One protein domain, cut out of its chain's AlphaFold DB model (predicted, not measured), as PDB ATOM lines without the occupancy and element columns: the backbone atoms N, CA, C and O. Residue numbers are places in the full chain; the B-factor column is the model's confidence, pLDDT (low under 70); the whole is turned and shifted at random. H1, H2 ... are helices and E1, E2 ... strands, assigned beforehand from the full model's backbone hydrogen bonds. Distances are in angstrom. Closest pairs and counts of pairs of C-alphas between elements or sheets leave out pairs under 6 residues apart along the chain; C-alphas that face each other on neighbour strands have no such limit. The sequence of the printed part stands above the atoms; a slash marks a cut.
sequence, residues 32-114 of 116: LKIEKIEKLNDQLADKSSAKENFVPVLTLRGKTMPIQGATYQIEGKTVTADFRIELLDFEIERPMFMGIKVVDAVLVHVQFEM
ATOM      1  N   LEU A  32    -127.562-185.232 315.172       82.00
ATOM      2  CA  LEU A  32    -126.151-185.179 315.511       82.00
ATOM      3  C   LEU A  32    -125.930-183.872 316.265       82.00
ATOM      4  O   LEU A  32    -126.187-182.797 315.722       82.00
ATOM      5  N   LYS A  33    -125.505-183.962 317.523       82.44
ATOM      6  CA  LYS A  33    -125.163-182.803 318.347       82.44
ATOM      7  C   LYS A  33    -123.655-182.676 318.439       82.44
ATOM      8  O   LYS A  33    -122.956-183.651 318.703       82.44
ATOM      9  N   ILE A  34    -123.174-181.459 318.245       75.62
ATOM     10  CA  ILE A  34    -121.766-181.109 318.381       75.62
ATOM     11  C   ILE A  34    -121.703-180.065 319.489       75.62
ATOM     12  O   ILE A  34    -122.102-178.925 319.275       75.62
ATOM     13  N   GLU A  35    -121.310-180.473 320.698       65.12
ATOM     14  CA  GLU A  35    -121.455-179.614 321.884       65.12
ATOM     15  C   GLU A  35    -120.475-178.438 321.896       65.12
ATOM     16  O   GLU A  35    -120.804-177.371 322.411       65.12
ATOM     17  N   LYS A  36    -119.287-178.598 321.301       62.03
ATOM     18  CA  LYS A  36    -118.317-177.511 321.183       62.03
ATOM     19  C   LYS A  36    -117.274-177.825 320.117       62.03
ATOM     20  O   LYS A  36    -116.511-178.776 320.256       62.03
ATOM     21  N   ILE A  37    -117.218-177.009 319.070       61.53
ATOM     22  CA  ILE A  37    -116.039-176.923 318.205       61.53
ATOM     23  C   ILE A  37    -115.248-175.724 318.723       61.53
ATOM     24  O   ILE A  37    -115.568-174.582 318.402       61.53
ATOM     25  N   GLU A  38    -114.264-175.964 319.593       55.41
ATOM     26  CA  GLU A  38    -113.535-174.884 320.285       55.41
ATOM     27  C   GLU A  38    -112.825-173.918 319.326       55.41
ATOM     28  O   GLU A  38    -112.571-172.775 319.690       55.41
ATOM     29  N   LYS A  39    -112.576-174.346 318.085       55.19
ATOM     30  CA  LYS A  39    -111.872-173.576 317.057       55.19
ATOM     31  C   LYS A  39    -112.749-173.101 315.898       55.19
ATOM     32  O   LYS A  39    -112.222-172.807 314.829       55.19
ATOM     33  N   LEU A  40    -114.072-173.049 316.059       55.56
ATOM     34  CA  LEU A  40    -114.947-172.647 314.949       55.56
ATOM     35  C   LEU A  40    -114.655-171.208 314.486       55.56
ATOM     36  O   LEU A  40    -114.688-170.935 313.294       55.56
ATOM     37  N   ASN A  41    -114.295-170.315 315.416       51.03
ATOM     38  CA  ASN A  41    -113.980-168.917 315.105       51.03
ATOM     39  C   ASN A  41    -112.557-168.710 314.554       51.03
ATOM     40  O   ASN A  41    -112.386-167.887 313.661       51.03
ATOM     41  N   ASP A  42    -111.555-169.463 315.026       50.62
ATOM     42  CA  ASP A  42    -110.168-169.329 314.542       50.62
ATOM     43  C   ASP A  42    -109.956-170.010 313.173       50.62
ATOM     44  O   ASP A  42    -109.234-169.490 312.326       50.62
ATOM     45  N   GLN A  43    -110.649-171.123 312.890       49.66
ATOM     46  CA  GLN A  43    -110.577-171.828 311.593       49.66
ATOM     47  C   GLN A  43    -111.430-171.199 310.479       49.66
ATOM     48  O   GLN A  43    -111.352-171.619 309.329       49.66
ATOM     49  N   LEU A  44    -112.264-170.206 310.793       51.81
ATOM     50  CA  LEU A  44    -112.888-169.361 309.769       51.81
ATOM     51  C   LEU A  44    -111.923-168.267 309.281       51.81
ATOM     52  O   LEU A  44    -112.076-167.777 308.161       51.81
ATOM     53  N   ALA A  45    -110.941-167.884 310.108       49.81
ATOM     54  CA  ALA A  45    -109.941-166.866 309.790       49.81
ATOM     55  C   ALA A  45    -108.757-167.450 309.006       49.81
ATOM     56  O   ALA A  45    -108.336-166.873 308.001       49.81
ATOM     57  N   ASP A  46    -108.274-168.622 309.415       51.56
ATOM     58  CA  ASP A  46    -107.302-169.399 308.653       51.56
ATOM     59  C   ASP A  46    -108.045-170.423 307.804       51.56
ATOM     60  O   ASP A  46    -108.776-171.238 308.344       51.56
ATOM     61  N   LYS A  47    -107.855-170.404 306.477       53.03
ATOM     62  CA  LYS A  47    -108.395-171.373 305.498       53.03
ATOM     63  C   LYS A  47    -107.854-172.797 305.727       53.03
ATOM     64  O   LYS A  47    -107.240-173.391 304.841       53.03
ATOM     65  N   SER A  48    -107.992-173.323 306.932       55.12
ATOM     66  CA  SER A  48    -107.401-174.573 307.354       55.12
ATOM     67  C   SER A  48    -108.342-175.708 306.979       55.12
ATOM     68  O   SER A  48    -109.229-176.085 307.734       55.12
ATOM     69  N   SER A  49    -108.107-176.288 305.801       63.09
ATOM     70  CA  SER A  49    -108.712-177.542 305.325       63.09
ATOM     71  C   SER A  49    -108.241-178.779 306.114       63.09
ATOM     72  O   SER A  49    -108.282-179.898 305.605       63.09
ATOM     73  N   ALA A  50    -107.706-178.618 307.326       74.38
ATOM     74  CA  ALA A  50    -107.185-179.736 308.099       74.38
ATOM     75  C   ALA A  50    -108.338-180.515 308.746       74.38
ATOM     76  O   ALA A  50    -109.233-179.929 309.350       74.38
ATOM     77  N   LYS A  51    -108.300-181.849 308.646       84.00
ATOM     78  CA  LYS A  51    -109.217-182.708 309.401       84.00
ATOM     79  C   LYS A  51    -108.870-182.643 310.885       84.00
ATOM     80  O   LYS A  51    -107.746-182.963 311.274       84.00
ATOM     81  N   GLU A  52    -109.844-182.289 311.707       85.25
ATOM     82  CA  GLU A  52    -109.724-182.252 313.160       85.25
ATOM     83  C   GLU A  52    -110.616-183.308 313.815       85.25
ATOM     84  O   GLU A  52    -111.697-183.628 313.324       85.25
ATOM     85  N   ASN A  53    -110.173-183.849 314.952       87.69
ATOM     86  CA  ASN A  53    -110.960-184.802 315.729       87.69
ATOM     87  C   ASN A  53    -112.009-184.078 316.577       87.69
ATOM     88  O   ASN A  53    -111.735-183.029 317.162       87.69
ATOM     89  N   PHE A  54    -113.182-184.685 316.713       86.06
ATOM     90  CA  PHE A  54    -114.228-184.239 317.627       86.06
ATOM     91  C   PHE A  54    -115.036-185.434 318.145       86.06
ATOM     92  O   PHE A  54    -114.881-186.558 317.669       86.06
ATOM     93  N   VAL A  55    -115.884-185.199 319.147       89.31
ATOM     94  CA  VAL A  55    -116.755-186.233 319.723       89.31
ATOM     95  C   VAL A  55    -118.201-185.758 319.617       89.31
ATOM     96  O   VAL A  55    -118.687-185.072 320.519       89.31
ATOM     97  N   PRO A  56    -118.898-186.048 318.506       88.19
ATOM     98  CA  PRO A  56    -120.310-185.736 318.403       88.19
ATOM     99  C   PRO A  56    -121.144-186.710 319.227       88.19
ATOM    100  O   PRO A  56    -120.760-187.854 319.468       88.19
ATOM    101  N   VAL A  57    -122.341-186.270 319.590       90.38
ATOM    102  CA  VAL A  57    -123.369-187.106 320.201       90.38
ATOM    103  C   VAL A  57    -124.423-187.412 319.143       90.38
ATOM    104  O   VAL A  57    -125.129-186.514 318.678       90.38
ATOM    105  N   LEU A  58    -124.533-188.680 318.748       90.00
ATOM    106  CA  LEU A  58    -125.521-189.144 317.780       90.00
ATOM    107  C   LEU A  58    -126.740-189.698 318.512       90.00
ATOM    108  O   LEU A  58    -126.613-190.542 319.396       90.00
ATOM    109  N   THR A  59    -127.921-189.241 318.105       89.50
ATOM    110  CA  THR A  59    -129.199-189.848 318.465       89.50
ATOM    111  C   THR A  59    -129.818-190.511 317.244       89.50
ATOM    112  O   THR A  59    -130.156-189.827 316.274       89.50
ATOM    113  N   LEU A  60    -129.996-191.828 317.313       88.12
ATOM    114  CA  LEU A  60    -130.588-192.655 316.264       88.12
ATOM    115  C   LEU A  60    -131.509-193.697 316.912       88.12
ATOM    116  O   LEU A  60    -131.129-194.329 317.894       88.12
ATOM    117  N   ARG A  61    -132.738-193.852 316.394       84.62
ATOM    118  CA  ARG A  61    -133.752-194.781 316.942       84.62
ATOM    119  C   ARG A  61    -133.999-194.583 318.453       84.62
ATOM    120  O   ARG A  61    -134.141-195.534 319.212       84.62
ATOM    121  N   GLY A  62    -133.980-193.328 318.911       84.62
ATOM    122  CA  GLY A  62    -134.161-192.972 320.326       84.62
ATOM    123  C   GLY A  62    -132.973-193.286 321.245       84.62
ATOM    124  O   GLY A  62    -133.027-192.952 322.426       84.62
ATOM    125  N   LYS A  63    -131.890-193.876 320.727       88.56
ATOM    126  CA  LYS A  63    -130.644-194.084 321.465       88.56
ATOM    127  C   LYS A  63    -129.669-192.956 321.208       88.56
ATOM    128  O   LYS A  63    -129.423-192.613 320.057       88.56
ATOM    129  N   THR A  64    -129.089-192.431 322.281       91.31
ATOM    130  CA  THR A  64    -128.131-191.327 322.248       91.31
ATOM    131  C   THR A  64    -126.786-191.790 322.785       91.31
ATOM    132  O   THR A  64    -126.717-192.303 323.901       91.31
ATOM    133  N   MET A  65    -125.717-191.589 322.018       91.44
ATOM    134  CA  MET A  65    -124.364-191.947 322.449       91.44
ATOM    135  C   MET A  65    -123.283-191.068 321.807       91.44
ATOM    136  O   MET A  65    -123.480-190.565 320.695       91.44
ATOM    137  N   PRO A  66    -122.138-190.875 322.488       91.81
ATOM    138  CA  PRO A  66    -120.982-190.209 321.904       91.81
ATOM    139  C   PRO A  66    -120.302-191.103 320.859       91.81
ATOM    140  O   PRO A  66    -120.124-192.301 321.082       91.81
ATOM    141  N   ILE A  67    -119.879-190.513 319.743       91.56
ATOM    142  CA  ILE A  67    -119.132-191.196 318.683       91.56
ATOM    143  C   ILE A  67    -117.656-190.827 318.799       91.56
ATOM    144  O   ILE A  67    -117.275-189.668 318.644       91.56
ATOM    145  N   GLN A  68    -116.813-191.818 319.081       90.31
ATOM    146  CA  GLN A  68    -115.367-191.616 319.162       90.31
ATOM    147  C   GLN A  68    -114.713-191.714 317.781       90.31
ATOM    148  O   GLN A  68    -115.174-192.453 316.914       90.31
ATOM    149  N   GLY A  69    -113.614-190.980 317.589       88.12
ATOM    150  CA  GLY A  69    -112.850-191.008 316.337       88.12
ATOM    151  C   GLY A  69    -113.548-190.324 315.160       88.12
ATOM    152  O   GLY A  69    -113.197-190.589 314.012       88.12
ATOM    153  N   ALA A  70    -114.532-189.463 315.424       90.06
ATOM    154  CA  ALA A  70    -115.122-188.626 314.394       90.06
ATOM    155  C   ALA A  70    -114.139-187.522 313.985       90.06
ATOM    156  O   ALA A  70    -113.438-186.951 314.827       90.06
ATOM    157  N   THR A  71    -114.122-187.200 312.695       89.81
ATOM    158  CA  THR A  71    -113.322-186.101 312.145       89.81
ATOM    159  C   THR A  71    -114.211-185.094 311.447       89.81
ATOM    160  O   THR A  71    -115.210-185.477 310.840       89.81
ATOM    161  N   TYR A  72    -113.865-183.818 311.532       87.38
ATOM    162  CA  TYR A  72    -114.530-182.757 310.791       87.38
ATOM    163  C   TYR A  72    -113.510-181.886 310.064       87.38
ATOM    164  O   TYR A  72    -112.339-181.837 310.435       87.38
ATOM    165  N   GLN A  73    -113.961-181.214 309.015       86.38
ATOM    166  CA  GLN A  73    -113.173-180.298 308.203       86.38
ATOM    167  C   GLN A  73    -114.057-179.128 307.790       86.38
ATOM    168  O   GLN A  73    -115.240-179.314 307.497       86.38
ATOM    169  N   ILE A  74    -113.477-177.931 307.772       84.19
ATOM    170  CA  ILE A  74    -114.167-176.707 307.371       84.19
ATOM    171  C   ILE A  74    -113.481-176.159 306.124       84.19
ATOM    172  O   ILE A  74    -112.276-175.924 306.112       84.19
ATOM    173  N   GLU A  75    -114.257-175.950 305.068       83.75
ATOM    174  CA  GLU A  75    -113.805-175.351 303.817       83.75
ATOM    175  C   GLU A  75    -114.710-174.174 303.461       83.75
ATOM    176  O   GLU A  75    -115.793-174.320 302.889       83.75
ATOM    177  N   GLY A  76    -114.277-172.969 303.840       83.19
ATOM    178  CA  GLY A  76    -115.093-171.767 303.698       83.19
ATOM    179  C   GLY A  76    -116.346-171.851 304.569       83.19
ATOM    180  O   GLY A  76    -116.256-171.733 305.785       83.19
ATOM    181  N   LYS A  77    -117.514-172.036 303.944       81.94
ATOM    182  CA  LYS A  77    -118.802-172.218 304.642       81.94
ATOM    183  C   LYS A  77    -119.243-173.677 304.720       81.94
ATOM    184  O   LYS A  77    -120.255-173.966 305.352       81.94
ATOM    185  N   THR A  78    -118.522-174.579 304.067       83.38
ATOM    186  CA  THR A  78    -118.854-175.998 304.035       83.38
ATOM    187  C   THR A  78    -118.204-176.686 305.219       83.38
ATOM    188  O   THR A  78    -116.997-176.571 305.420       83.38
ATOM    189  N   VAL A  79    -118.997-177.421 305.986       83.69
ATOM    190  CA  VAL A  79    -118.516-178.300 307.046       83.69
ATOM    191  C   VAL A  79    -118.770-179.734 306.621       83.69
ATOM    192  O   VAL A  79    -119.900-180.113 306.305       83.69
ATOM    193  N   THR A  80    -117.709-180.527 306.656       87.75
ATOM    194  CA  THR A  80    -117.740-181.953 306.357       87.75
ATOM    195  C   THR A  80    -117.372-182.722 307.614       87.75
ATOM    196  O   THR A  80    -116.418-182.357 308.295       87.75
ATOM    197  N   ALA A  81    -118.109-183.782 307.933       87.81
ATOM    198  CA  ALA A  81    -117.819-184.665 309.052       87.81
ATOM    199  C   ALA A  81    -117.876-186.134 308.627       87.81
ATOM    200  O   ALA A  81    -118.826-186.568 307.980       87.81
ATOM    201  N   ASP A  82    -116.869-186.891 309.050       90.25
ATOM    202  CA  ASP A  82    -116.720-188.318 308.799       90.25
ATOM    203  C   ASP A  82    -116.665-189.063 310.132       90.25
ATOM    204  O   ASP A  82    -115.846-188.744 311.002       90.25
ATOM    205  N   PHE A  83    -117.505-190.082 310.294       90.94
ATOM    206  CA  PHE A  83    -117.454-190.959 311.460       90.94
ATOM    207  C   PHE A  83    -117.994-192.353 311.156       90.94
ATOM    208  O   PHE A  83    -118.773-192.560 310.230       90.94
ATOM    209  N   ARG A  84    -117.569-193.333 311.952       90.44
ATOM    210  CA  ARG A  84    -118.032-194.718 311.863       90.44
ATOM    211  C   ARG A  84    -119.026-194.990 312.985       90.44
ATOM    212  O   ARG A  84    -118.764-194.633 314.130       90.44
ATOM    213  N   ILE A  85    -120.132-195.648 312.658       88.50
ATOM    214  CA  ILE A  85    -121.089-196.164 313.640       88.50
ATOM    215  C   ILE A  85    -121.227-197.670 313.483       88.50
ATOM    216  O   ILE A  85    -121.207-198.171 312.360       88.50
ATOM    217  N   GLU A  86    -121.407-198.380 314.590       87.56
ATOM    218  CA  GLU A  86    -121.797-199.787 314.589       87.56
ATOM    219  C   GLU A  86    -123.320-199.858 314.784       87.56
ATOM    220  O   GLU A  86    -123.870-199.288 315.726       87.56
ATOM    221  N   LEU A  87    -124.037-200.536 313.884       83.31
ATOM    222  CA  LEU A  87    -125.510-200.569 313.910       83.31
ATOM    223  C   LEU A  87    -126.068-201.205 315.192       83.31
ATOM    224  O   LEU A  87    -127.122-200.803 315.692       83.31
ATOM    225  N   LEU A  88    -125.336-202.172 315.748       85.06
ATOM    226  CA  LEU A  88    -125.719-202.870 316.972       85.06
ATOM    227  C   LEU A  88    -125.733-201.960 318.202       85.06
ATOM    228  O   LEU A  88    -126.572-202.168 319.079       85.06
ATOM    229  N   ASP A  89    -124.879-200.935 318.252       87.50
ATOM    230  CA  ASP A  89    -124.863-199.978 319.364       87.50
ATOM    231  C   ASP A  89    -126.215-199.244 319.472       87.50
ATOM    232  O   ASP A  89    -126.714-198.947 320.563       87.50
ATOM    233  N   PHE A  90    -126.878-199.070 318.324       86.50
ATOM    234  CA  PHE A  90    -128.205-198.474 318.191       86.50
ATOM    235  C   PHE A  90    -129.355-199.496 318.202       86.50
ATOM    236  O   PHE A  90    -130.500-199.127 317.933       86.50
ATOM    237  N   GLU A  91    -129.087-200.764 318.547       85.25
ATOM    238  CA  GLU A  91    -130.070-201.868 318.496       85.25
ATOM    239  C   GLU A  91    -130.717-202.046 317.114       85.25
ATOM    240  O   GLU A  91    -131.865-202.473 316.989       85.25
ATOM    241  N   ILE A  92    -129.984-201.705 316.058       81.62
ATOM    242  CA  ILE A  92    -130.429-201.942 314.694       81.62
ATOM    243  C   ILE A  92    -129.936-203.331 314.301       81.62
ATOM    244  O   ILE A  92    -128.735-203.577 314.163       81.62
ATOM    245  N   GLU A  93    -130.878-204.263 314.159       76.38
ATOM    246  CA  GLU A  93    -130.570-205.626 313.739       76.38
ATOM    247  C   GLU A  93    -129.980-205.644 312.327       76.38
ATOM    248  O   GLU A  93    -130.269-204.797 311.487       76.38
ATOM    249  N   ARG A  94    -129.132-206.632 312.044       72.62
ATOM    250  CA  ARG A  94    -128.484-206.746 310.735       72.62
ATOM    251  C   ARG A  94    -129.321-207.625 309.810       72.62
ATOM    252  O   ARG A  94    -129.716-208.716 310.225       72.62
ATOM    253  N   PRO A  95    -129.517-207.237 308.539       65.06
ATOM    254  CA  PRO A  95    -129.967-208.181 307.532       65.06
ATOM    255  C   PRO A  95    -128.944-209.318 307.408       65.06
ATOM    256  O   PRO A  95    -127.771-209.081 307.116       65.06
ATOM    257  N   MET A  96    -129.385-210.562 307.603       65.38
ATOM    258  CA  MET A  96    -128.660-211.739 307.123       65.38
ATOM    259  C   MET A  96    -129.228-212.127 305.769       65.38
ATOM    260  O   MET A  96    -130.431-212.349 305.639       65.38
ATOM    261  N   PHE A  97    -128.362-212.245 304.768       62.62
ATOM    262  CA  PHE A  97    -128.763-212.717 303.450       62.62
ATOM    263  C   PHE A  97    -127.991-213.987 303.110       62.62
ATOM    264  O   PHE A  97    -126.770-213.961 302.990       62.62
ATOM    265  N   MET A  98    -128.705-215.112 303.004       68.38
ATOM    266  CA  MET A  98    -128.138-216.425 302.654       68.38
ATOM    267  C   MET A  98    -126.896-216.826 303.483       68.38
ATOM    268  O   MET A  98    -125.931-217.363 302.952       68.38
ATOM    269  N   GLY A  99    -126.892-216.541 304.791       66.06
ATOM    270  CA  GLY A  99    -125.769-216.860 305.687       66.06
ATOM    271  C   GLY A  99    -124.576-215.896 305.608       66.06
ATOM    272  O   GLY A  99    -123.634-216.032 306.387       66.06
ATOM    273  N   ILE A 100    -124.625-214.891 304.729       68.38
ATOM    274  CA  ILE A 100    -123.634-213.818 304.640       68.38
ATOM    275  C   ILE A 100    -124.101-212.656 305.524       68.38
ATOM    276  O   ILE A 100    -125.218-212.145 305.383       68.38
ATOM    277  N   LYS A 101    -123.240-212.247 306.462       62.16
ATOM    278  CA  LYS A 101    -123.465-211.075 307.316       62.16
ATOM    279  C   LYS A 101    -123.112-209.808 306.539       62.16
ATOM    280  O   LYS A 101    -122.010-209.701 306.005       62.16
ATOM    281  N   VAL A 102    -124.041-208.857 306.485       66.81
ATOM    282  CA  VAL A 102    -123.760-207.495 306.013       66.81
ATOM    283  C   VAL A 102    -122.882-206.786 307.050       66.81
ATOM    284  O   VAL A 102    -123.035-207.040 308.242       66.81
ATOM    285  N   VAL A 103    -121.951-205.943 306.589       64.88
ATOM    286  CA  VAL A 103    -120.972-205.240 307.435       64.88
ATOM    287  C   VAL A 103    -121.675-204.453 308.546       64.88
ATOM    288  O   VAL A 103    -122.612-203.703 308.286       64.88
ATOM    289  N   ASP A 104    -121.185-204.632 309.772       71.50
ATOM    290  CA  ASP A 104    -121.757-204.096 311.020       71.50
ATOM    291  C   ASP A 104    -121.695-202.579 311.114       71.50
ATOM    292  O   ASP A 104    -122.515-201.936 311.776       71.50
ATOM    293  N   ALA A 105    -120.727-202.027 310.399       80.25
ATOM    294  CA  ALA A 105    -120.372-200.647 310.502       80.25
ATOM    295  C   ALA A 105    -120.700-199.851 309.267       80.25
ATOM    296  O   ALA A 105    -120.384-200.229 308.135       80.25
ATOM    297  N   VAL A 106    -121.232-198.674 309.536       83.75
ATOM    298  CA  VAL A 106    -121.569-197.690 308.533       83.75
ATOM    299  C   VAL A 106    -120.596-196.533 308.675       83.75
ATOM    300  O   VAL A 106    -120.426-195.970 309.757       83.75
ATOM    301  N   LEU A 107    -119.942-196.190 307.566       85.88
ATOM    302  CA  LEU A 107    -119.244-194.919 307.437       85.88
ATOM    303  C   LEU A 107    -120.289-193.858 307.117       85.88
ATOM    304  O   LEU A 107    -120.993-193.950 306.112       85.88
ATOM    305  N   VAL A 108    -120.404-192.881 308.001       87.00
ATOM    306  CA  VAL A 108    -121.310-191.754 307.864       87.00
ATOM    307  C   VAL A 108    -120.491-190.560 307.411       87.00
ATOM    308  O   VAL A 108    -119.536-190.161 308.077       87.00
ATOM    309  N   HIS A 109    -120.893-190.008 306.275       87.25
ATOM    310  CA  HIS A 109    -120.366-188.774 305.723       87.25
ATOM    311  C   HIS A 109    -121.470-187.724 305.774       87.25
ATOM    312  O   HIS A 109    -122.566-187.943 305.253       87.25
ATOM    313  N   VAL A 110    -121.198-186.602 306.427       85.44
ATOM    314  CA  VAL A 110    -122.132-185.485 306.564       85.44
ATOM    315  C   VAL A 110    -121.491-184.257 305.949       85.44
ATOM    316  O   VAL A 110    -120.372-183.912 306.306       85.44
ATOM    317  N   GLN A 111    -122.222-183.572 305.078       85.38
ATOM    318  CA  GLN A 111    -121.831-182.277 304.540       85.38
ATOM    319  C   GLN A 111    -122.977-181.293 304.762       85.38
ATOM    320  O   GLN A 111    -124.127-181.594 304.436       85.38
ATOM    321  N   PHE A 112    -122.678-180.127 305.325       79.94
ATOM    322  CA  PHE A 112    -123.643-179.041 305.465       79.94
ATOM    323  C   PHE A 112    -122.977-177.682 305.268       79.94
ATOM    324  O   PHE A 112    -121.780-177.522 305.496       79.94
ATOM    325  N   GLU A 113    -123.763-176.696 304.850       80.19
ATOM    326  CA  GLU A 113    -123.314-175.310 304.751       80.19
ATOM    327  C   GLU A 113    -123.726-174.535 306.005       80.19
ATOM    328  O   GLU A 113    -124.866-174.625 306.468       80.19
ATOM    329  N   MET A 114    -122.799-173.758 306.559       72.19
ATOM    330  CA  MET A 114    -123.092-172.809 307.627       72.19
ATOM    331  C   MET A 114    -123.899-171.650 307.031       72.19
ATOM    332  O   MET A 114    -123.368-170.817 306.292       72.19
TER     333      MET A 114
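This is residues 32 to 114 of the 116 residues of the protein "YceI domain-containing protein" of Planctomyces bekefii (UniProt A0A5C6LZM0). Four antiparallel strands in the order E1, E4, E5, E6 make a twisted sheet, and the small hairpin of E2 and E3 lies over one of its faces with a gap between, reached from the edge strand E1, which turns off into E2. H1 ends E5, and beyond it a long loop makes one end of the rod, with residues 96 to 101 sticking out, while another long unnamed stretch, residues 32 to 51, leads from beside E2 to the far end and back to E1. The printed part has 83 residues with six named strands and one named helix, along the chain E1 E2 E3 E4 E5 H1 E6; under half of its residues are in named elements, and the class is mostly strand. It is loose, with a radius of gyration of the C-alphas of 15.5 A and spans of 53 by 23 by 19 A.

Look first at E5, residues 78 to 86, and E6, residues 105 to 113: they are antiparallel at 163 degrees, with N 81 and O 110 2.8 A apart, within hydrogen-bond range. On to E4, residues 70 to 75, which forms a hairpin with E5 at 167 degrees; N 73 and O 80 are 2.8 A apart. The edge strand E1, residues 52 to 54, is antiparallel to E4 at 132 degrees, with N 52 and O 72 2.8 A apart. The sheet is only just strongly twisted, its C-alphas lying up to 4.3 A off its best plane. E1 runs on into E2, residues 57 to 60, at 63 degrees across a break of 2 residues. E2 and E3, residues 63 to 66, form a hairpin, with N 58 and O 65 2.9 A apart; both are apart from E5 and E6. Residues 32 to 33 pair antiparallel with residues 57 to 58 of E2. In H1, residues 87 to 90, the closest C-alphas to E3 are those of Phe 90 and Lys 63, 6.0 A. H1 is too short for any O i to N i+4 pair; its one O i to N i+3 pair is within range.

Find C-alpha 52 at (-109.724, -182.252, 313.160), where E1 begins. E4 is 17.0 A long from first to last C-alpha, and E5 runs 26.2 A to C-alpha 86 at (-121.797, -199.787, 314.589). E6 runs 26.1 A and ends at C-alpha 113, (-123.314, -175.310, 304.751).

The C-alphas farthest apart, of Ala 45 and Met 98, are 53.3 A apart. The printed part has no cut, and the link from H1 to E6 is long, with 14 residues. Mean pLDDT of the printed part is 77.7; look for values under 70 at residues 35 to 49 and 95 to 103.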